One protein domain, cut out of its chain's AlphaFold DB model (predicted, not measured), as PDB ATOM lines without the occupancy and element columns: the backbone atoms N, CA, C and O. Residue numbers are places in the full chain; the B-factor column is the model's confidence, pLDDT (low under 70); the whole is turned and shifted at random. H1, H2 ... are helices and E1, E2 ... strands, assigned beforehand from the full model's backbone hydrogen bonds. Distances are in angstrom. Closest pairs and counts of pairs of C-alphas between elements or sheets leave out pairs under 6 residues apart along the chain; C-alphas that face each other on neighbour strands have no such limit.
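What this domain is: This is residues 44 to 171 and 287 to 312 of the 1173 residues of an uncharacterized protein of Lachnospiraceae bacterium AM48-27BH (UniProt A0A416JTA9). A small, twisted sheet of three strands, E1 E2 E3, lies toward one end of an elongated body, and crossed helices H1, H2, H4 and H5 make a lobe at the other, with H1 nearest the middle and its side grazing the sheet at E3. Long loops fill out the rest, among them residues 47 to 72 between E1 and E2 and the tail 298 to 312 beyond E3. The printed part has 154 residues with five named helices and three named strands, in the order E1 E2 H1 H2 H3 H4 H5 E3; the sheet order is E1 - E2 - E3, antiparallel. The class is mixed, helices and strands, with under half of the residues in named elements. The whole is compact, with a radius of gyration of the C-alphas of 16.8 A and spans of 53 by 30 by 28 A.

How they stand to each other: E1, residues 44 to 46, and E2, residues 73 to 77, form a hairpin, antiparallel at 149 degrees, with N 45 and O 74 within hydrogen-bond range at 2.8 A. E3, residues 290 to 297, is antiparallel to E2 at 141 degrees, with N 75 and O 294 at 2.8 A and N 294 and O 75 at 2.9 A. The sheet is only just strongly twisted, its C-alphas lying up to 4.2 A off the best plane. H1, residues 85 to 102, is on the sheet but only grazes it with residues 88 to 96; its closest C-alphas to E3 are those of Phe 92 and Leu 290, 6.4 A apart. H1, with residues 86 to 94 alone, touches H4, residues 150 to 156, at a steep tilt of 60 degrees, opposite ways, closest at the C-alphas of Gly 89 and Ser 156, 5.0 A. With residues 96 to 100 alone it touches H2, residues 106 to 121, of which 108 to 112 alone take part, at a steep tilt of 61 degrees; the C-alphas of Val 100 and Asn 109 are closest, 5.9 A. H2 touches H5, residues 159 to 166, about perpendicular at 81 degrees, closest at the C-alphas of Ala 118 and Ala 166, 4.9 A. H3, residues 143 to 146, touches no helix. Every O i to N i+4 pair is within hydrogen-bond range in H1, H2, H4 and H5; H3 is too short for one.

Where its parts are: E1 begins at C-alpha 44, (24.072, 38.493, 29.815). E2 is 13.1 A long and E3 21.5 A, ending at C-alpha 297, (24.041, 43.173, 20.528). H1 is 25.6 A long from C-alpha 85, (35.914, 20.180, 20.108), and H2 22.8 A. H4 measures 10.4 A and H5 10.3 A.

The domain as a whole: The C-alphas of Ser 171 and Arg 307 are farthest apart, 55.0 A. Residues 172 to 286 are not printed, and C-alphas 171 and 287 across this cut are 18.5 A apart. The links E1 to E2 and H2 to H3 are long. The mean pLDDT of the printed part is 72.8; 58 residues are under 70, among them 44 to 55, 61 to 73 and 295 to 312.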
ATOM      1  N   THR A  44      23.737  37.353  30.682       60.47
ATOM      2  CA  THR A  44      24.072  38.493  29.815       60.47
ATOM      3  C   THR A  44      24.989  39.488  30.520       60.47
ATOM      4  O   THR A  44      24.636  40.100  31.529       60.47
ATOM      5  N   MET A  45      26.181  39.709  29.957       63.06
ATOM      6  CA  MET A  45      27.086  40.770  30.397       63.06
ATOM      7  C   MET A  45      26.978  41.989  29.479       63.06
ATOM      8  O   MET A  45      27.028  41.884  28.252       63.06
ATOM      9  N   GLN A  46      26.910  43.180  30.076       55.94
ATOM     10  CA  GLN A  46      27.046  44.433  29.340       55.94
ATOM     11  C   GLN A  46      28.473  44.986  29.465       55.94
ATOM     12  O   GLN A  46      29.064  45.010  30.546       55.94
ATOM     13  N   ALA A  47      29.037  45.454  28.353       54.12
ATOM     14  CA  ALA A  47      30.374  46.024  28.293       54.12
ATOM     15  C   ALA A  47      30.442  47.388  29.005       54.12
ATOM     16  O   ALA A  47      29.705  48.325  28.676       54.12
ATOM     17  N   TYR A  48      31.375  47.524  29.954       49.12
ATOM     18  CA  TYR A  48      31.598  48.751  30.722       49.12
ATOM     19  C   TYR A  48      33.057  49.216  30.649       49.12
ATOM     20  O   TYR A  48      33.973  48.544  31.120       49.12
ATOM     21  N   ILE A  49      33.287  50.439  30.159       42.03
ATOM     22  CA  ILE A  49      34.626  51.053  30.165       42.03
ATOM     23  C   ILE A  49      34.982  51.563  31.572       42.03
ATOM     24  O   ILE A  49      34.748  52.736  31.892       42.03
ATOM     25  N   LYS A  50      35.606  50.707  32.394       35.28
ATOM     26  CA  LYS A  50      36.454  51.123  33.529       35.28
ATOM     27  C   LYS A  50      37.373  50.020  34.059       35.28
ATOM     28  O   LYS A  50      37.213  48.849  33.746       35.28
ATOM     29  N   ASP A  51      38.339  50.432  34.879       39.12
ATOM     30  CA  ASP A  51      39.439  49.621  35.421       39.12
ATOM     31  C   ASP A  51      39.005  48.613  36.521       39.12
ATOM     32  O   ASP A  51      39.621  48.536  37.585       39.12
ATOM     33  N   SER A  52      37.924  47.859  36.300       35.66
ATOM     34  CA  SER A  52      37.310  46.933  37.265       35.66
ATOM     35  C   SER A  52      37.429  45.464  36.840       35.66
ATOM     36  O   SER A  52      36.434  44.795  36.597       35.66
ATOM     37  N   GLY A  53      38.663  44.959  36.760       47.03
ATOM     38  CA  GLY A  53      38.953  43.520  36.880       47.03
ATOM     39  C   GLY A  53      38.540  42.571  35.744       47.03
ATOM     40  O   GLY A  53      38.761  41.378  35.914       47.03
ATOM     41  N   PHE A  54      37.995  43.054  34.620       54.19
ATOM     42  CA  PHE A  54      37.654  42.236  33.437       54.19
ATOM     43  C   PHE A  54      38.851  41.406  32.925       54.19
ATOM     44  O   PHE A  54      39.943  41.958  32.740       54.19
ATOM     45  N   ARG A  55      38.624  40.110  32.645       63.84
ATOM     46  CA  ARG A  55      39.649  39.132  32.202       63.84
ATOM     47  C   ARG A  55      39.324  38.414  30.879       63.84
ATOM     48  O   ARG A  55      40.141  37.638  30.408       63.84
ATOM     49  N   GLN A  56      38.180  38.697  30.259       75.00
ATOM     50  CA  GLN A  56      37.732  38.093  29.000       75.00
ATOM     51  C   GLN A  56      38.564  38.570  27.788       75.00
ATOM     52  O   GLN A  56      38.830  39.771  27.636       75.00
ATOM     53  N   TYR A  57      38.938  37.645  26.898       78.38
ATOM     54  CA  TYR A  57      39.825  37.880  25.749       78.38
ATOM     55  C   TYR A  57      39.157  37.597  24.405       78.38
ATOM     56  O   TYR A  57      38.431  36.626  24.263       78.38
ATOM     57  N   CYS A  58      39.453  38.410  23.394       79.50
ATOM     58  CA  CYS A  58      38.961  38.194  22.033       79.50
ATOM     59  C   CYS A  58      39.647  36.986  21.367       79.50
ATOM     60  O   CYS A  58      40.871  36.848  21.460       79.50
ATOM     61  N   ILE A  59      38.866  36.167  20.650       82.31
ATOM     62  CA  ILE A  59      39.365  35.058  19.810       82.31
ATOM     63  C   ILE A  59      39.201  35.307  18.295       82.31
ATOM     64  O   ILE A  59      39.770  34.564  17.501       82.31
ATOM     65  N   ASP A  60      38.516  36.390  17.896       73.38
ATOM     66  CA  ASP A  60      38.129  36.700  16.506       73.38
ATOM     67  C   ASP A  60      38.806  37.968  15.935       73.38
ATOM     68  O   ASP A  60      38.169  38.927  15.503       73.38
ATOM     69  N   GLY A  61      40.143  37.985  15.939       58.62
ATOM     70  CA  GLY A  61      40.992  38.819  15.072       58.62
ATOM     71  C   GLY A  61      41.015  40.338  15.299       58.62
ATOM     72  O   GLY A  61      42.055  40.897  15.649       58.62
ATOM     73  N   MET A  62      39.903  41.028  15.037       53.06
ATOM     74  CA  MET A  62      39.842  42.486  14.822       53.06
ATOM     75  C   MET A  62      39.515  43.299  16.085       53.06
ATOM     76  O   MET A  62      39.736  44.513  16.142       53.06
ATOM     77  N   SER A  63      39.024  42.630  17.124       51.50
ATOM     78  CA  SER A  63      38.559  43.244  18.366       51.50
ATOM     79  C   SER A  63      39.714  43.523  19.367       51.50
ATOM     80  O   SER A  63      40.575  42.665  19.599       51.50
ATOM     81  N   PRO A  64      39.810  44.734  19.964       51.88
ATOM     82  CA  PRO A  64      40.581  44.980  21.188       51.88
ATOM     83  C   PRO A  64      40.349  43.939  22.300       51.88
ATOM     84  O   PRO A  64      39.292  43.339  22.400       51.88
ATOM     85  N   ASN A  65      41.341  43.743  23.176       51.16
ATOM     86  CA  ASN A  65      41.128  42.915  24.369       51.16
ATOM     87  C   ASN A  65      40.288  43.668  25.402       51.16
ATOM     88  O   ASN A  65      40.501  44.873  25.582       51.16
ATOM     89  N   ASN A  66      39.421  42.924  26.098       51.81
ATOM     90  CA  ASN A  66      38.325  43.409  26.938       51.81
ATOM     91  C   ASN A  66      37.197  44.072  26.102       51.81
ATOM     92  O   ASN A  66      37.460  44.704  25.082       51.81
ATOM     93  N   ALA A  67      35.940  43.905  26.537       49.66
ATOM     94  CA  ALA A  67      34.728  44.168  25.745       49.66
ATOM     95  C   ALA A  67      34.640  45.579  25.103       49.66
ATOM     96  O   ALA A  67      35.110  46.574  25.662       49.66
ATOM     97  N   LEU A  68      34.034  45.661  23.911       50.69
ATOM     98  CA  LEU A  68      34.351  46.686  22.897       50.69
ATOM     99  C   LEU A  68      33.717  48.076  23.024       50.69
ATOM    100  O   LEU A  68      33.876  48.927  22.133       50.69
ATOM    101  N   GLY A  69      33.103  48.393  24.153       50.00
ATOM    102  CA  GLY A  69      32.462  49.683  24.299       50.00
ATOM    103  C   GLY A  69      31.856  49.923  25.662       50.00
ATOM    104  O   GLY A  69      32.110  49.221  26.638       50.00
ATOM    105  N   VAL A  70      31.051  50.977  25.710       49.00
ATOM    106  CA  VAL A  70      29.972  51.052  26.688       49.00
ATOM    107  C   VAL A  70      28.739  50.505  25.976       49.00
ATOM    108  O   VAL A  70      28.444  50.977  24.880       49.00
ATOM    109  N   ALA A  71      28.039  49.586  26.634       52.16
ATOM    110  CA  ALA A  71      26.739  49.027  26.266       52.16
ATOM    111  C   ALA A  71      26.669  47.847  25.270       52.16
ATOM    112  O   ALA A  71      25.567  47.330  25.110       52.16
ATOM    113  N   ASP A  72      27.773  47.359  24.682       61.12
ATOM    114  CA  ASP A  72      27.744  46.084  23.926       61.12
ATOM    115  C   ASP A  72      27.234  44.947  24.839       61.12
ATOM    116  O   ASP A  72      27.673  44.858  25.990       61.12
ATOM    117  N   ARG A  73      26.318  44.095  24.361       61.62
ATOM    118  CA  ARG A  73      25.755  42.959  25.112       61.62
ATOM    119  C   ARG A  73      26.360  41.649  24.624       61.62
ATOM    120  O   ARG A  73      26.279  41.353  23.433       61.62
ATOM    121  N   TYR A  74      26.892  40.850  25.541       70.31
ATOM    122  CA  TYR A  74      27.324  39.476  25.287       70.31
ATOM    123  C   TYR A  74      26.494  38.508  26.137       70.31
ATOM    124  O   TYR A  74      26.125  38.857  27.257       70.31
ATOM    125  N   VAL A  75      26.239  37.306  25.625       64.69
ATOM    126  CA  VAL A  75      25.590  36.190  26.328       64.69
ATOM    127  C   VAL A  75      26.595  35.056  26.545       64.69
ATOM    128  O   VAL A  75      27.406  34.784  25.656       64.69
ATOM    129  N   TYR A  76      26.582  34.427  27.719       68.56
ATOM    130  CA  TYR A  76      27.375  33.232  28.007       68.56
ATOM    131  C   TYR A  76      26.683  31.990  27.433       68.56
ATOM    132  O   TYR A  76      25.510  31.742  27.711       68.56
ATOM    133  N   VAL A  77      27.416  31.220  26.630       59.28
ATOM    134  CA  VAL A  77      26.955  29.989  25.973       59.28
ATOM    135  C   VAL A  77      27.982  28.873  26.154       59.28
ATOM    136  O   VAL A  77      29.150  29.143  26.449       59.28
ATOM    137  N   SER A  78      27.562  27.628  25.910       73.12
ATOM    138  CA  SER A  78      28.480  26.488  25.836       73.12
ATOM    139  C   SER A  78      29.610  26.749  24.831       73.12
ATOM    140  O   SER A  78      29.340  27.273  23.742       73.12
ATOM    141  N   PRO A  79      30.868  26.363  25.129       72.19
ATOM    142  CA  PRO A  79      31.961  26.368  24.159       72.19
ATOM    143  C   PRO A  79      31.569  25.770  22.802       72.19
ATOM    144  O   PRO A  79      31.906  26.324  21.753       72.19
ATOM    145  N   TYR A  80      30.794  24.682  22.826       74.94
ATOM    146  CA  TYR A  80      30.381  23.930  21.644       74.94
ATOM    147  C   TYR A  80      29.323  24.640  20.787       74.94
ATOM    148  O   TYR A  80      29.158  24.286  19.623       74.94
ATOM    149  N   ALA A  81      28.676  25.698  21.292       66.19
ATOM    150  CA  ALA A  81      27.704  26.485  20.527       66.19
ATOM    151  C   ALA A  81      28.330  27.279  19.358       66.19
ATOM    152  O   ALA A  81      27.611  27.811  18.516       66.19
ATOM    153  N   SER A  82      29.667  27.404  19.290       66.88
ATOM    154  CA  SER A  82      30.347  27.948  18.095       66.88
ATOM    155  C   SER A  82      31.803  27.497  17.883       66.88
ATOM    156  O   SER A  82      32.479  28.033  17.001       66.88
ATOM    157  N   LEU A  83      32.320  26.556  18.680       78.00
ATOM    158  CA  LEU A  83      33.657  25.977  18.513       78.00
ATOM    159  C   LEU A  83      33.535  24.465  18.331       78.00
ATOM    160  O   LEU A  83      32.843  23.799  19.099       78.00
ATOM    161  N   SER A  84      34.264  23.898  17.369       81.81
ATOM    162  CA  SER A  84      34.462  22.445  17.341       81.81
ATOM    163  C   SER A  84      35.286  21.988  18.553       81.81
ATOM    164  O   SER A  84      36.036  22.767  19.140       81.81
ATOM    165  N   GLU A  85      35.211  20.707  18.924       78.62
ATOM    166  CA  GLU A  85      35.914  20.180  20.108       78.62
ATOM    167  C   GLU A  85      37.437  20.389  20.054       78.62
ATOM    168  O   GLU A  85      38.066  20.768  21.045       78.62
ATOM    169  N   ALA A  86      38.021  20.260  18.859       83.50
ATOM    170  CA  ALA A  86      39.426  20.571  18.627       83.50
ATOM    171  C   ALA A  86      39.738  22.065  18.829       83.50
ATOM    172  O   ALA A  86      40.841  22.404  19.254       83.50
ATOM    173  N   GLU A  87      38.812  22.974  18.523       87.56
ATOM    174  CA  GLU A  87      38.985  24.414  18.740       87.56
ATOM    175  C   GLU A  87      38.760  24.809  20.201       87.56
ATOM    176  O   GLU A  87      39.522  25.626  20.714       87.56
ATOM    177  N   ALA A  88      37.790  24.196  20.887       87.56
ATOM    178  CA  ALA A  88      37.564  24.374  22.320       87.56
ATOM    179  C   ALA A  88      38.825  24.004  23.121       87.56
ATOM    180  O   ALA A  88      39.334  24.832  23.879       87.56
ATOM    181  N   GLY A  89      39.418  22.830  22.866       88.25
ATOM    182  CA  GLY A  89      40.669  22.413  23.508       88.25
ATOM    183  C   GLY A  89      41.871  23.296  23.153       88.25
ATOM    184  O   GLY A  89      42.643  23.692  24.034       88.25
ATOM    185  N   GLN A  90      42.005  23.697  21.884       93.38
ATOM    186  CA  GLN A  90      43.031  24.654  21.451       93.38
ATOM    187  C   GLN A  90      42.900  26.010  22.169       93.38
ATOM    188  O   GLN A  90      43.904  26.557  22.634       93.38
ATOM    189  N   ILE A  91      41.683  26.551  22.282       93.81
ATOM    190  CA  ILE A  91      41.402  27.815  22.973       93.81
ATOM    191  C   ILE A  91      41.620  27.678  24.483       93.81
ATOM    192  O   ILE A  91      42.276  28.547  25.059       93.81
ATOM    193  N   PHE A  92      41.184  26.582  25.111       93.19
ATOM    194  CA  PHE A  92      41.422  26.305  26.530       93.19
ATOM    195  C   PHE A  92      42.921  26.299  26.866       93.19
ATOM    196  O   PHE A  92      43.375  27.080  27.706       93.19
ATOM    197  N   PHE A  93      43.729  25.485  26.177       93.94
ATOM    198  CA  PHE A  93      45.167  25.403  26.457       93.94
ATOM    199  C   PHE A  93      45.899  26.718  26.135       93.94
ATOM    200  O   PHE A  93      46.808  27.126  26.870       93.94
ATOM    201  N   ALA A  94      45.476  27.436  25.088       93.25
ATOM    202  CA  ALA A  94      45.979  28.773  24.792       93.25
ATOM    203  C   ALA A  94      45.680  29.764  25.936       93.25
ATOM    204  O   ALA A  94      46.609  30.421  26.422       93.25
ATOM    205  N   LEU A  95      44.430  29.833  26.404       90.62
ATOM    206  CA  LEU A  95      43.977  30.690  27.507       90.62
ATOM    207  C   LEU A  95      44.668  30.362  28.832       90.62
ATOM    208  O   LEU A  95      45.122  31.278  29.515       90.62
ATOM    209  N   LEU A  96      44.818  29.082  29.172       89.31
ATOM    210  CA  LEU A  96      45.472  28.652  30.411       89.31
ATOM    211  C   LEU A  96      46.924  29.158  30.476       89.31
ATOM    212  O   LEU A  96      47.368  29.704  31.489       89.31
ATOM    213  N   SER A  97      47.654  29.068  29.357       91.19
ATOM    214  CA  SER A  97      49.005  29.639  29.258       91.19
ATOM    215  C   SER A  97      49.022  31.172  29.261       91.19
ATOM    216  O   SER A  97      49.978  31.776  29.759       91.19
ATOM    217  N   LEU A  98      47.973  31.815  28.735       90.25
ATOM    218  CA  LEU A  98      47.830  33.264  28.772       90.25
ATOM    219  C   LEU A  98      47.613  33.753  30.208       90.25
ATOM    220  O   LEU A  98      48.340  34.644  30.638       90.25
ATOM    221  N   GLU A  99      46.683  33.172  30.965       84.31
ATOM    222  CA  GLU A  99      46.382  33.610  32.334       84.31
ATOM    223  C   GLU A  99      47.573  33.427  33.282       84.31
ATOM    224  O   GLU A  99      47.879  34.338  34.055       84.31
ATOM    225  N   VAL A 100      48.350  32.345  33.156       83.00
ATOM    226  CA  VAL A 100      49.624  32.218  33.893       83.00
ATOM    227  C   VAL A 100      50.586  33.370  33.564       83.00
ATOM    228  O   VAL A 100      51.202  33.927  34.474       83.00
ATOM    229  N   SER A 101      50.662  33.825  32.307       83.31
ATOM    230  CA  SER A 101      51.479  34.999  31.940       83.31
ATOM    231  C   SER A 101      50.983  36.324  32.548       83.31
ATOM    232  O   SER A 101      51.751  37.284  32.631       83.31
ATOM    233  N   GLN A 102      49.710  36.396  32.952       78.94
ATOM    234  CA  GLN A 102      49.088  37.576  33.563       78.94
ATOM    235  C   GLN A 102      49.082  37.538  35.098       78.94
ATOM    236  O   GLN A 102      48.789  38.557  35.723       78.94
ATOM    237  N   GLY A 103      49.436  36.399  35.702       72.06
ATOM    238  CA  GLY A 103      49.334  36.179  37.144       72.06
ATOM    239  C   GLY A 103      47.946  35.703  37.587       72.06
ATOM    240  O   GLY A 103      47.426  36.221  38.575       72.06
ATOM    241  N   GLY A 104      47.358  34.752  36.851       66.94
ATOM    242  CA  GLY A 104      46.098  34.075  37.182       66.94
ATOM    243  C   GLY A 104      46.122  33.287  38.503       66.94
ATOM    244  O   GLY A 104      47.091  33.345  39.264       66.94
ATOM    245  N   SER A 105      45.039  32.553  38.793       68.25
ATOM    246  CA  SER A 105      44.831  31.886  40.092       68.25
ATOM    247  C   SER A 105      45.945  30.892  40.454       68.25
ATOM    248  O   SER A 105      46.666  30.384  39.589       68.25
ATOM    249  N   GLN A 106      46.095  30.589  41.750       67.12
ATOM    250  CA  GLN A 106      47.032  29.554  42.209       67.12
ATOM    251  C   GLN A 106      46.753  28.205  41.524       67.12
ATOM    252  O   GLN A 106      47.689  27.472  41.210       67.12
ATOM    253  N   ASP A 107      45.485  27.939  41.225       65.81
ATOM    254  CA  ASP A 107      44.992  26.692  40.653       65.81
ATOM    255  C   ASP A 107      45.297  26.595  39.154       65.81
ATOM    256  O   ASP A 107      45.864  25.599  38.715       65.81
ATOM    257  N   ILE A 108      45.084  27.678  38.396       78.25
ATOM    258  CA  ILE A 108      45.531  27.820  36.997       78.25
ATOM    259  C   ILE A 108      47.056  27.624  36.889       78.25
ATOM    260  O   ILE A 108      47.548  26.935  35.991       78.25
ATOM    261  N   ASN A 109      47.822  28.176  37.839       77.81
ATOM    262  CA  ASN A 109      49.267  27.950  37.913       77.81
ATOM    263  C   ASN A 109      49.614  26.491  38.267       77.81
ATOM    264  O   ASN A 109      50.571  25.950  37.711       77.81
ATOM    265  N   LYS A 110      48.876  25.842  39.175       74.19
ATOM    266  CA  LYS A 110      49.079  24.436  39.564       74.19
ATOM    267  C   LYS A 110      48.806  23.499  38.376       74.19
ATOM    268  O   LYS A 110      49.728  22.798  37.950       74.19
ATOM    269  N   ALA A 111      47.630  23.610  37.757       78.69
ATOM    270  CA  ALA A 111      47.217  22.825  36.594       78.69
ATOM    271  C   ALA A 111      48.203  22.945  35.417       78.69
ATOM    272  O   ALA A 111      48.661  21.929  34.894       78.69
ATOM    273  N   LEU A 112      48.624  24.162  35.035       86.81
ATOM    274  CA  LEU A 112      49.566  24.337  33.919       86.81
ATOM    275  C   LEU A 112      50.958  23.746  34.209       86.81
ATOM    276  O   LEU A 112      51.627  23.268  33.288       86.81
ATOM    277  N   ASN A 113      51.415  23.743  35.466       84.19
ATOM    278  CA  ASN A 113      52.665  23.070  35.830       84.19
ATOM    279  C   ASN A 113      52.535  21.543  35.718       84.19
ATOM    280  O   ASN A 113      53.445  20.894  35.201       84.19
ATOM    281  N   GLN A 114      51.408  20.971  36.145       81.88
ATOM    282  CA  GLN A 114      51.163  19.527  36.076       81.88
ATOM    283  C   GLN A 114      50.982  19.049  34.632       81.88
ATOM    284  O   GLN A 114      51.633  18.083  34.246       81.88
ATOM    285  N   LEU A 115      50.249  19.794  33.798       87.94
ATOM    286  CA  LEU A 115      50.182  19.588  32.345       87.94
ATOM    287  C   LEU A 115      51.569  19.580  31.682       87.94
ATOM    288  O   LEU A 115      51.848  18.743  30.831       87.94
ATOM    289  N   ASN A 116      52.482  20.467  32.093       89.31
ATOM    290  CA  ASN A 116      53.846  20.482  31.556       89.31
ATOM    291  C   ASN A 116      54.687  19.267  31.976       89.31
ATOM    292  O   ASN A 116      55.485  18.772  31.178       89.31
ATOM    293  N   VAL A 117      54.517  18.781  33.210       85.69
ATOM    294  CA  VAL A 117      55.172  17.551  33.690       85.69
ATOM    295  C   VAL A 117      54.590  16.319  32.992       85.69
ATOM    296  O   VAL A 117      55.352  15.457  32.559       85.69
ATOM    297  N   ALA A 118      53.268  16.272  32.822       84.19
ATOM    298  CA  ALA A 118      52.549  15.215  32.120       84.19
ATOM    299  C   ALA A 118      52.943  15.134  30.643       84.19
ATOM    300  O   ALA A 118      53.362  14.079  30.180       84.19
ATOM    301  N   ALA A 119      52.928  16.257  29.915       90.31
ATOM    302  CA  ALA A 119      53.362  16.306  28.519       90.31
ATOM    303  C   ALA A 119      54.780  15.734  28.351       90.31
ATOM    304  O   ALA A 119      55.024  14.928  27.456       90.31
ATOM    305  N   ALA A 120      55.697  16.088  29.259       89.69
ATOM    306  CA  ALA A 120      57.060  15.569  29.260       89.69
ATOM    307  C   ALA A 120      57.163  14.072  29.624       89.69
ATOM    308  O   ALA A 120      58.082  13.413  29.139       89.69
ATOM    309  N   SER A 121      56.261  13.524  30.451       83.81
ATOM    310  CA  SER A 121      56.272  12.102  30.827       83.81
ATOM    311  C   SER A 121      55.673  11.194  29.749       83.81
ATOM    312  O   SER A 121      56.203  10.106  29.528       83.81
ATOM    313  N   ILE A 122      54.640  11.651  29.027       88.06
ATOM    314  CA  ILE A 122      54.002  10.902  27.925       88.06
ATOM    315  C   ILE A 122      54.608  11.200  26.539       88.06
ATOM    316  O   ILE A 122      54.148  10.672  25.530       88.06
ATOM    317  N   GLY A 123      55.663  12.021  26.473       90.38
ATOM    318  CA  GLY A 123      56.434  12.279  25.248       90.38
ATOM    319  C   GLY A 123      55.845  13.326  24.293       90.38
ATOM    320  O   GLY A 123      56.337  13.467  23.172       90.38
ATOM    321  N   LEU A 124      54.831  14.083  24.721       92.31
ATOM    322  CA  LEU A 124      54.340  15.257  23.995       92.31
ATOM    323  C   LEU A 124      55.327  16.428  24.107       92.31
ATOM    324  O   LEU A 124      56.197  16.480  24.976       92.31
ATOM    325  N   THR A 125      55.183  17.416  23.221       87.44
ATOM    326  CA  THR A 125      55.992  18.644  23.272       87.44
ATOM    327  C   THR A 125      55.555  19.510  24.464       87.44
ATOM    328  O   THR A 125      54.400  19.935  24.475       87.44
ATOM    329  N   PRO A 126      56.424  19.824  25.448       87.25
ATOM    330  CA  PRO A 126      56.062  20.705  26.564       87.25
ATOM    331  C   PRO A 126      55.851  22.164  26.117       87.25
ATOM    332  O   PRO A 126      56.276  22.562  25.026       87.25
ATOM    333  N   MET A 127      55.241  22.995  26.966       90.56
ATOM    334  CA  MET A 127      54.955  24.399  26.653       90.56
ATOM    335  C   MET A 127      56.251  25.206  26.473       90.56
ATOM    336  O   MET A 127      56.907  25.601  27.435       90.56
ATOM    337  N   GLY A 128      56.601  25.518  25.221       79.38
ATOM    338  CA  GLY A 128      57.806  26.296  24.907       79.38
ATOM    339  C   GLY A 128      57.689  27.802  25.185       79.38
ATOM    340  O   GLY A 128      58.676  28.444  25.538       79.38
ATOM    341  N   ARG A 129      56.492  28.383  25.013       86.25
ATOM    342  CA  ARG A 129      56.181  29.794  25.310       86.25
ATOM    343  C   ARG A 129      54.681  29.961  25.577       86.25
ATOM    344  O   ARG A 129      53.884  29.290  24.922       86.25
ATOM    345  N   THR A 130      54.312  30.870  26.479       88.94
ATOM    346  CA  THR A 130      52.914  31.216  26.797       88.94
ATOM    347  C   THR A 130      52.235  31.986  25.665       88.94
ATOM    348  O   THR A 130      52.893  32.737  24.932       88.94
ATOM    349  N   MET A 131      50.917  31.832  25.525       91.56
ATOM    350  CA  MET A 131      50.108  32.611  24.585       91.56
ATOM    351  C   MET A 131      50.173  34.118  24.897       91.56
ATOM    352  O   MET A 131      50.343  34.518  26.048       91.56
ATOM    353  N   SER A 132      50.067  34.965  23.868       89.75
ATOM    354  CA  SER A 132      49.970  36.424  24.016       89.75
ATOM    355  C   SER A 132      48.558  36.909  23.670       89.75
ATOM    356  O   SER A 132      47.876  36.293  22.853       89.75
ATOM    357  N   LYS A 133      48.107  38.030  24.255       83.94
ATOM    358  CA  LYS A 133      46.737  38.555  24.046       83.94
ATOM    359  C   LYS A 133      46.441  39.016  22.613       83.94
ATOM    360  O   LYS A 133      45.297  39.333  22.309       83.94
ATOM    361  N   ASP A 134      47.455  39.111  21.760       82.50
ATOM    362  CA  ASP A 134      47.297  39.479  20.351       82.50
ATOM    363  C   ASP A 134      47.590  38.298  19.409       82.50
ATOM    364  O   ASP A 134      47.036  38.256  18.315       82.50
ATOM    365  N   ASP A 135      48.358  37.286  19.845       86.69
ATOM    366  CA  ASP A 135      48.397  35.988  19.161       86.69
ATOM    367  C   ASP A 135      47.078  35.206  19.357       86.69
ATOM    368  O   ASP A 135      46.595  34.609  18.400       86.69
ATOM    369  N   LEU A 136      46.449  35.240  20.545       87.69
ATOM    370  CA  LEU A 136      45.212  34.488  20.836       87.69
ATOM    371  C   LEU A 136      44.076  34.802  19.843       87.69
ATOM    372  O   LEU A 136      43.496  33.890  19.262       87.69
ATOM    373  N   LYS A 137      43.837  36.090  19.567       82.44
ATOM    374  CA  LYS A 137      42.853  36.583  18.579       82.44
ATOM    375  C   LYS A 137      43.050  36.033  17.173       82.44
ATOM    376  O   LYS A 137      42.135  36.033  16.362       82.44
ATOM    377  N   LEU A 138      44.286  35.683  16.841       80.44
ATOM    378  CA  LEU A 138      44.690  35.225  15.519       80.44
ATOM    379  C   LEU A 138      44.959  33.717  15.527       80.44
ATOM    380  O   LEU A 138      45.512  33.201  14.560       80.44
ATOM    381  N   TYR A 139      44.616  33.011  16.608       85.25
ATOM    382  CA  TYR A 139      44.955  31.605  16.761       85.25
ATOM    383  C   TYR A 139      44.087  30.716  15.863       85.25
ATOM    384  O   TYR A 139      44.633  29.998  15.027       85.25
ATOM    385  N   LEU A 140      42.756  30.829  15.940       82.00
ATOM    386  CA  LEU A 140      41.827  30.134  15.030       82.00
ATOM    387  C   LEU A 140      41.983  30.632  13.581       82.00
ATOM    388  O   LEU A 140      42.036  29.849  12.632       82.00
ATOM    389  N   HIS A 141      42.210  31.935  13.421       77.44
ATOM    390  CA  HIS A 141      42.178  32.620  12.124       77.44
ATOM    391  C   HIS A 141      43.516  32.665  11.365       77.44
ATOM    392  O   HIS A 141      43.567  33.126  10.228       77.44
ATOM    393  N   SER A 142      44.631  32.204  11.951       78.69
ATOM    394  CA  SER A 142      45.939  32.241  11.280       78.69
ATOM    395  C   SER A 142      46.835  31.039  11.578       78.69
ATOM    396  O   SER A 142      47.440  30.919  12.647       78.69
ATOM    397  N   ALA A 143      47.058  30.206  10.555       75.19
ATOM    398  CA  ALA A 143      48.045  29.124  10.590       75.19
ATOM    399  C   ALA A 143      49.472  29.626  10.911       75.19
ATOM    400  O   ALA A 143      50.235  28.942  11.594       75.19
ATOM    401  N   ALA A 144      49.823  30.851  10.495       78.81
ATOM    402  CA  ALA A 144      51.100  31.482  10.831       78.81
ATOM    403  C   ALA A 144      51.220  31.851  12.322       78.81
ATOM    404  O   ALA A 144      52.332  31.984  12.834       78.81
ATOM    405  N   THR A 145      50.098  31.995  13.033       83.50
ATOM    406  CA  THR A 145      50.067  32.155  14.491       83.50
ATOM    407  C   THR A 145      50.050  30.808  15.209       83.50
ATOM    408  O   THR A 145      50.846  30.640  16.134       83.50
ATOM    409  N   ARG A 146      49.278  29.814  14.735       88.50
ATOM    410  CA  ARG A 146      49.336  28.431  15.262       88.50
ATOM    411  C   ARG A 146      50.753  27.850  15.209       88.50
ATOM    412  O   ARG A 146      51.237  27.297  16.191       88.50
ATOM    413  N   ALA A 147      51.490  28.108  14.126       87.19
ATOM    414  CA  ALA A 147      52.892  27.704  13.973       87.19
ATOM    415  C   ALA A 147      53.861  28.283  15.033       87.19
ATOM    416  O   ALA A 147      54.953  27.747  15.219       87.19
ATOM    417  N   LYS A 148      53.487  29.350  15.761       92.12
ATOM    418  CA  LYS A 148      54.267  29.899  16.893       92.12
ATOM    419  C   LYS A 148      54.041  29.127  18.206       92.12
ATOM    420  O   LYS A 148      54.701  29.426  19.205       92.12
ATOM    421  N   TYR A 149      53.083  28.200  18.213       93.94
ATOM    422  CA  TYR A 149      52.526  27.504  19.375       93.94
ATOM    423  C   TYR A 149      52.217  26.019  19.073       93.94
ATOM    424  O   TYR A 149      51.129  25.545  19.391       93.94
ATOM    425  N   PRO A 150      53.156  25.240  18.496       89.75
ATOM    426  CA  PRO A 150      52.887  23.862  18.058       89.75
ATOM    427  C   PRO A 150      52.495  22.910  19.201       89.75
ATOM    428  O   PRO A 150      51.902  21.865  18.954       89.75
ATOM    429  N   TRP A 151      52.808  23.270  20.450       93.56
ATOM    430  CA  TRP A 151      52.410  22.513  21.634       93.56
ATOM    431  C   TRP A 151      50.892  22.567  21.888       93.56
ATOM    432  O   TRP A 151      50.351  21.583  22.369       93.56
ATOM    433  N   VAL A 152      50.194  23.654  21.521       94.50
ATOM    434  CA  VAL A 152      48.744  23.814  21.771       94.50
ATOM    435  C   VAL A 152      47.941  22.769  20.995       94.50
ATOM    436  O   VAL A 152      47.108  22.085  21.579       94.50
ATOM    437  N   GLN A 153      48.241  22.597  19.702       90.75
ATOM    438  CA  GLN A 153      47.634  21.548  18.878       90.75
ATOM    439  C   GLN A 153      47.946  20.161  19.456       90.75
ATOM    440  O   GLN A 153      47.034  19.409  19.763       90.75
ATOM    441  N   ALA A 154      49.224  19.861  19.717       91.19
ATOM    442  CA  ALA A 154      49.639  18.553  20.229       91.19
ATOM    443  C   ALA A 154      49.027  18.193  21.600       91.19
ATOM    444  O   ALA A 154      48.878  17.010  21.901       91.19
ATOM    445  N   TRP A 155      48.696  19.190  22.429       94.31
ATOM    446  CA  TRP A 155      47.984  19.003  23.695       94.31
ATOM    447  C   TRP A 155      46.484  18.789  23.471       94.31
ATOM    448  O   TRP A 155      45.918  17.891  24.084       94.31
ATOM    449  N   SER A 156      45.860  19.544  22.561       93.31
ATOM    450  CA  SER A 156      44.452  19.362  22.177       93.31
ATOM    451  C   SER A 156      44.199  17.992  21.538       93.31
ATOM    452  O   SER A 156      43.267  17.303  21.926       93.31
ATOM    453  N   ASP A 157      45.075  17.551  20.630       91.88
ATOM    454  CA  ASP A 157      44.991  16.257  19.931       91.88
ATOM    455  C   ASP A 157      45.173  15.040  20.872       91.88
ATOM    456  O   ASP A 157      45.045  13.892  20.447       91.88
ATOM    457  N   ASN A 158      45.549  15.269  22.136       92.12
ATOM    458  CA  ASN A 158      45.831  14.237  23.139       92.12
ATOM    459  C   ASN A 158      45.214  14.583  24.507       92.12
ATOM    460  O   ASN A 158      45.739  14.144  25.535       92.12
ATOM    461  N   ALA A 159      44.144  15.387  24.524       89.62
ATOM    462  CA  ALA A 159      43.657  16.073  25.717       89.62
ATOM    463  C   ALA A 159      43.423  15.139  26.914       89.62
ATOM    464  O   ALA A 159      44.042  15.352  27.956       89.62
ATOM    465  N   ASP A 160      42.632  14.071  26.767       86.06
ATOM    466  CA  ASP A 160      42.309  13.172  27.884       86.06
ATOM    467  C   ASP A 160      43.548  12.483  28.451       86.06
ATOM    468  O   ASP A 160      43.780  12.517  29.654       86.06
ATOM    469  N   LYS A 161      44.419  11.946  27.588       86.62
ATOM    470  CA  LYS A 161      45.674  11.287  28.001       86.62
ATOM    471  C   LYS A 161      46.620  12.249  28.712       86.62
ATOM    472  O   LYS A 161      47.345  11.852  29.620       86.62
ATOM    473  N   LEU A 162      46.641  13.511  28.288       86.19
ATOM    474  CA  LEU A 162      47.455  14.558  28.893       86.19
ATOM    475  C   LEU A 162      46.880  15.019  30.244       86.19
ATOM    476  O   LEU A 162      47.646  15.250  31.179       86.19
ATOM    477  N   LEU A 163      45.558  15.138  30.354       83.44
ATOM    478  CA  LEU A 163      44.863  15.538  31.576       83.44
ATOM    479  C   LEU A 163      44.854  14.402  32.615       83.44
ATOM    480  O   LEU A 163      45.161  14.652  33.778       83.44
ATOM    481  N   GLU A 164      44.636  13.151  32.207       78.69
ATOM    482  CA  GLU A 164      44.812  11.950  33.034       78.69
ATOM    483  C   GLU A 164      46.258  11.845  33.549       78.69
ATOM    484  O   GLU A 164      46.481  11.738  34.754       78.69
ATOM    485  N   ALA A 165      47.264  11.994  32.675       76.94
ATOM    486  CA  ALA A 165      48.674  11.994  33.081       76.94
ATOM    487  C   ALA A 165      49.072  13.205  33.954       76.94
ATOM    488  O   ALA A 165      50.070  13.138  34.679       76.94
ATOM    489  N   ALA A 166      48.309  14.303  33.913       74.50
ATOM    490  CA  ALA A 166      48.433  15.432  34.837       74.50
ATOM    491  C   ALA A 166      47.687  15.209  36.166       74.50
ATOM    492  O   ALA A 166      47.882  15.984  37.105       74.50
ATOM    493  N   GLY A 167      46.861  14.161  36.259       67.25
ATOM    494  CA  GLY A 167      45.989  13.870  37.394       67.25
ATOM    495  C   GLY A 167      44.776  14.797  37.493       67.25
ATOM    496  O   GLY A 167      44.324  15.038  38.608       67.25
ATOM    497  N   LEU A 168      44.316  15.357  36.367       69.88
ATOM    498  CA  LEU A 168      43.176  16.281  36.241       69.88
ATOM    499  C   LEU A 168      41.874  15.597  35.777       69.88
ATOM    500  O   LEU A 168      40.818  16.205  35.900       69.88
ATOM    501  N   LEU A 169      41.930  14.356  35.275       67.75
ATOM    502  CA  LEU A 169      40.741  13.521  35.029       67.75
ATOM    503  C   LEU A 169      40.657  12.369  36.032       67.75
ATOM    504  O   LEU A 169      41.677  11.909  36.551       67.75
ATOM    505  N   SER A 170      39.447  11.856  36.253       56.47
ATOM    506  CA  SER A 170      39.246  10.545  36.873       56.47
ATOM    507  C   SER A 170      39.692   9.435  35.910       56.47
ATOM    508  O   SER A 170      39.067   9.229  34.872       56.47
ATOM    509  N   SER A 171      40.766   8.708  36.239       46.53
ATOM    510  CA  SER A 171      41.328   7.651  35.381       46.53
ATOM    511  C   SER A 171      40.347   6.488  35.188       46.53
ATOM    512  O   SER A 171      40.143   5.685  36.103       46.53
ATOM    513  N   GLU A 287      33.690  22.302  29.283       71.12
ATOM    514  CA  GLU A 287      32.339  22.781  29.598       71.12
ATOM    515  C   GLU A 287      32.294  23.538  30.937       71.12
ATOM    516  O   GLU A 287      31.758  24.640  31.019       71.12
ATOM    517  N   GLN A 288      32.946  23.000  31.973       63.56
ATOM    518  CA  GLN A 288      32.976  23.623  33.300       63.56
ATOM    519  C   GLN A 288      33.959  24.807  33.424       63.56
ATOM    520  O   GLN A 288      33.724  25.716  34.222       63.56
ATOM    521  N   CYS A 289      35.085  24.809  32.691       74.81
ATOM    522  CA  CYS A 289      36.173  25.780  32.911       74.81
ATOM    523  C   CYS A 289      36.330  26.859  31.820       74.81
ATOM    524  O   CYS A 289      37.006  27.866  32.067       74.81
ATOM    525  N   LEU A 290      35.781  26.672  30.612       81.88
ATOM    526  CA  LEU A 290      35.932  27.596  29.478       81.88
ATOM    527  C   LEU A 290      34.670  28.445  29.281       81.88
ATOM    528  O   LEU A 290      33.721  28.046  28.618       81.88
ATOM    529  N   GLN A 291      34.690  29.684  29.768       82.38
ATOM    530  CA  GLN A 291      33.577  30.610  29.561       82.38
ATOM    531  C   GLN A 291      33.626  31.225  28.151       82.38
ATOM    532  O   GLN A 291      34.533  32.018  27.871       82.38
ATOM    533  N   LEU A 292      32.646  30.927  27.284       82.12
ATOM    534  CA  LEU A 292      32.513  31.501  25.938       82.12
ATOM    535  C   LEU A 292      31.354  32.511  25.845       82.12
ATOM    536  O   LEU A 292      30.180  32.164  25.914       82.12
ATOM    537  N   TRP A 293      31.688  33.781  25.635       78.38
ATOM    538  CA  TRP A 293      30.745  34.897  25.578       78.38
ATOM    539  C   TRP A 293      30.556  35.377  24.131       78.38
ATOM    540  O   TRP A 293      31.485  35.931  23.533       78.38
ATOM    541  N   VAL A 294      29.357  35.201  23.574       74.94
ATOM    542  CA  VAL A 294      28.989  35.595  22.197       74.94
ATOM    543  C   VAL A 294      28.273  36.947  22.204       74.94
ATOM    544  O   VAL A 294      27.438  37.211  23.064       74.94
ATOM    545  N   LEU A 295      28.590  37.828  21.256       69.56
ATOM    546  CA  LEU A 295      27.965  39.143  21.118       69.56
ATOM    547  C   LEU A 295      26.495  39.019  20.676       69.56
ATOM    548  O   LEU A 295      26.216  38.739  19.513       69.56
ATOM    549  N   GLN A 296      25.570  39.310  21.593       65.44
ATOM    550  CA  GLN A 296      24.128  39.398  21.342       65.44
ATOM    551  C   GLN A 296      23.764  40.722  20.642       65.44
ATOM    552  O   GLN A 296      22.934  40.744  19.738       65.44
ATOM    553  N   GLN A 297      24.374  41.843  21.053       56.03
ATOM    554  CA  GLN A 297      24.041  43.173  20.528       56.03
ATOM    555  C   GLN A 297      25.246  44.124  20.538       56.03
ATOM    556  O   GLN A 297      25.843  44.392  21.581       56.03
ATOM    557  N   CYS A 298      25.568  44.702  19.379       61.91
ATOM    558  CA  CYS A 298      26.552  45.778  19.248       61.91
ATOM    559  C   CYS A 298      25.926  47.140  19.600       61.91
ATOM    560  O   CYS A 298      24.899  47.515  19.039       61.91
ATOM    561  N   ALA A 299      26.574  47.933  20.458       55.78
ATOM    562  CA  ALA A 299      26.135  49.291  20.798       55.78
ATOM    563  C   ALA A 299      26.641  50.373  19.821       55.78
ATOM    564  O   ALA A 299      26.384  51.564  20.018       55.78
ATOM    565  N   GLY A 300      27.436  50.003  18.811       53.41
ATOM    566  CA  GLY A 300      27.960  50.892  17.764       53.41
ATOM    567  C   GLY A 300      28.944  51.978  18.234       53.41
ATOM    568  O   GLY A 300      29.498  52.712  17.418       53.41
ATOM    569  N   GLN A 301      29.211  52.108  19.540       50.75
ATOM    570  CA  GLN A 301      29.990  53.219  20.114       50.75
ATOM    571  C   GLN A 301      31.505  52.956  20.197       50.75
ATOM    572  O   GLN A 301      32.204  53.513  21.057       50.75
ATOM    573  N   HIS A 302      32.047  52.135  19.296       53.34
ATOM    574  CA  HIS A 302      33.464  51.778  19.286       53.34
ATOM    575  C   HIS A 302      34.349  52.988  18.912       53.34
ATOM    576  O   HIS A 302      34.633  53.267  17.750       53.34
ATOM    577  N   LYS A 303      34.877  53.710  19.910       41.75
ATOM    578  CA  LYS A 303      35.688  54.939  19.717       41.75
ATOM    579  C   LYS A 303      37.008  54.759  18.942       41.75
ATOM    580  O   LYS A 303      37.667  55.757  18.658       41.75
ATOM    581  N   LYS A 304      37.395  53.522  18.609       44.41
ATOM    582  CA  LYS A 304      38.506  53.195  17.696       44.41
ATOM    583  C   LYS A 304      38.097  53.086  16.217       44.41
ATOM    584  O   LYS A 304      38.989  53.090  15.381       44.41
ATOM    585  N   PHE A 305      36.801  53.054  15.906       42.53
ATOM    586  CA  PHE A 305      36.234  52.886  14.562       42.53
ATOM    587  C   PHE A 305      35.309  54.076  14.210       42.53
ATOM    588  O   PHE A 305      34.093  53.923  14.128       42.53
ATOM    589  N   PRO A 306      35.820  55.315  14.041       34.44
ATOM    590  CA  PRO A 306      35.007  56.527  14.216       34.44
ATOM    591  C   PRO A 306      34.052  56.875  13.056       34.44
ATOM    592  O   PRO A 306      33.560  58.006  13.020       34.44
ATOM    593  N   ARG A 307      33.876  55.982  12.068       34.88
ATOM    594  CA  ARG A 307      33.146  56.221  10.804       34.88
ATOM    595  C   ARG A 307      32.485  54.980  10.186       34.88
ATOM    596  O   ARG A 307      32.145  55.016   9.007       34.88
ATOM    597  N   ILE A 308      32.307  53.908  10.950       31.69
ATOM    598  CA  ILE A 308      31.649  52.688  10.470       31.69
ATOM    599  C   ILE A 308      30.289  52.612  11.164       31.69
ATOM    600  O   ILE A 308      30.230  52.504  12.387       31.69
ATOM    601  N   GLY A 309      29.207  52.754  10.394       35.22
ATOM    602  CA  GLY A 309      27.872  52.365  10.851       35.22
ATOM    603  C   GLY A 309      27.762  50.845  10.782       35.22
ATOM    604  O   GLY A 309      28.294  50.274   9.836       35.22
ATOM    605  N   VAL A 310      27.141  50.229  11.794       38.12
ATOM    606  CA  VAL A 310      26.957  48.771  11.955       38.12
ATOM    607  C   VAL A 310      28.194  47.955  11.541       38.12
ATOM    608  O   VAL A 310      28.293  47.445  10.429       38.12
ATOM    609  N   VAL A 311      29.157  47.812  12.459       39.06
ATOM    610  CA  VAL A 311      30.221  46.803  12.294       39.06
ATOM    611  C   VAL A 311      29.551  45.416  12.236       39.06
ATOM    612  O   VAL A 311      28.769  45.130  13.146       39.06
ATOM    613  N   PRO A 312      29.817  44.576  11.213       41.44
ATOM    614  CA  PRO A 312      29.215  43.247  11.109       41.44
ATOM    615  C   PRO A 312      29.560  42.372  12.317       41.44
ATOM    616  O   PRO A 312      30.715  42.359  12.753       41.44
TER     617      PRO A 312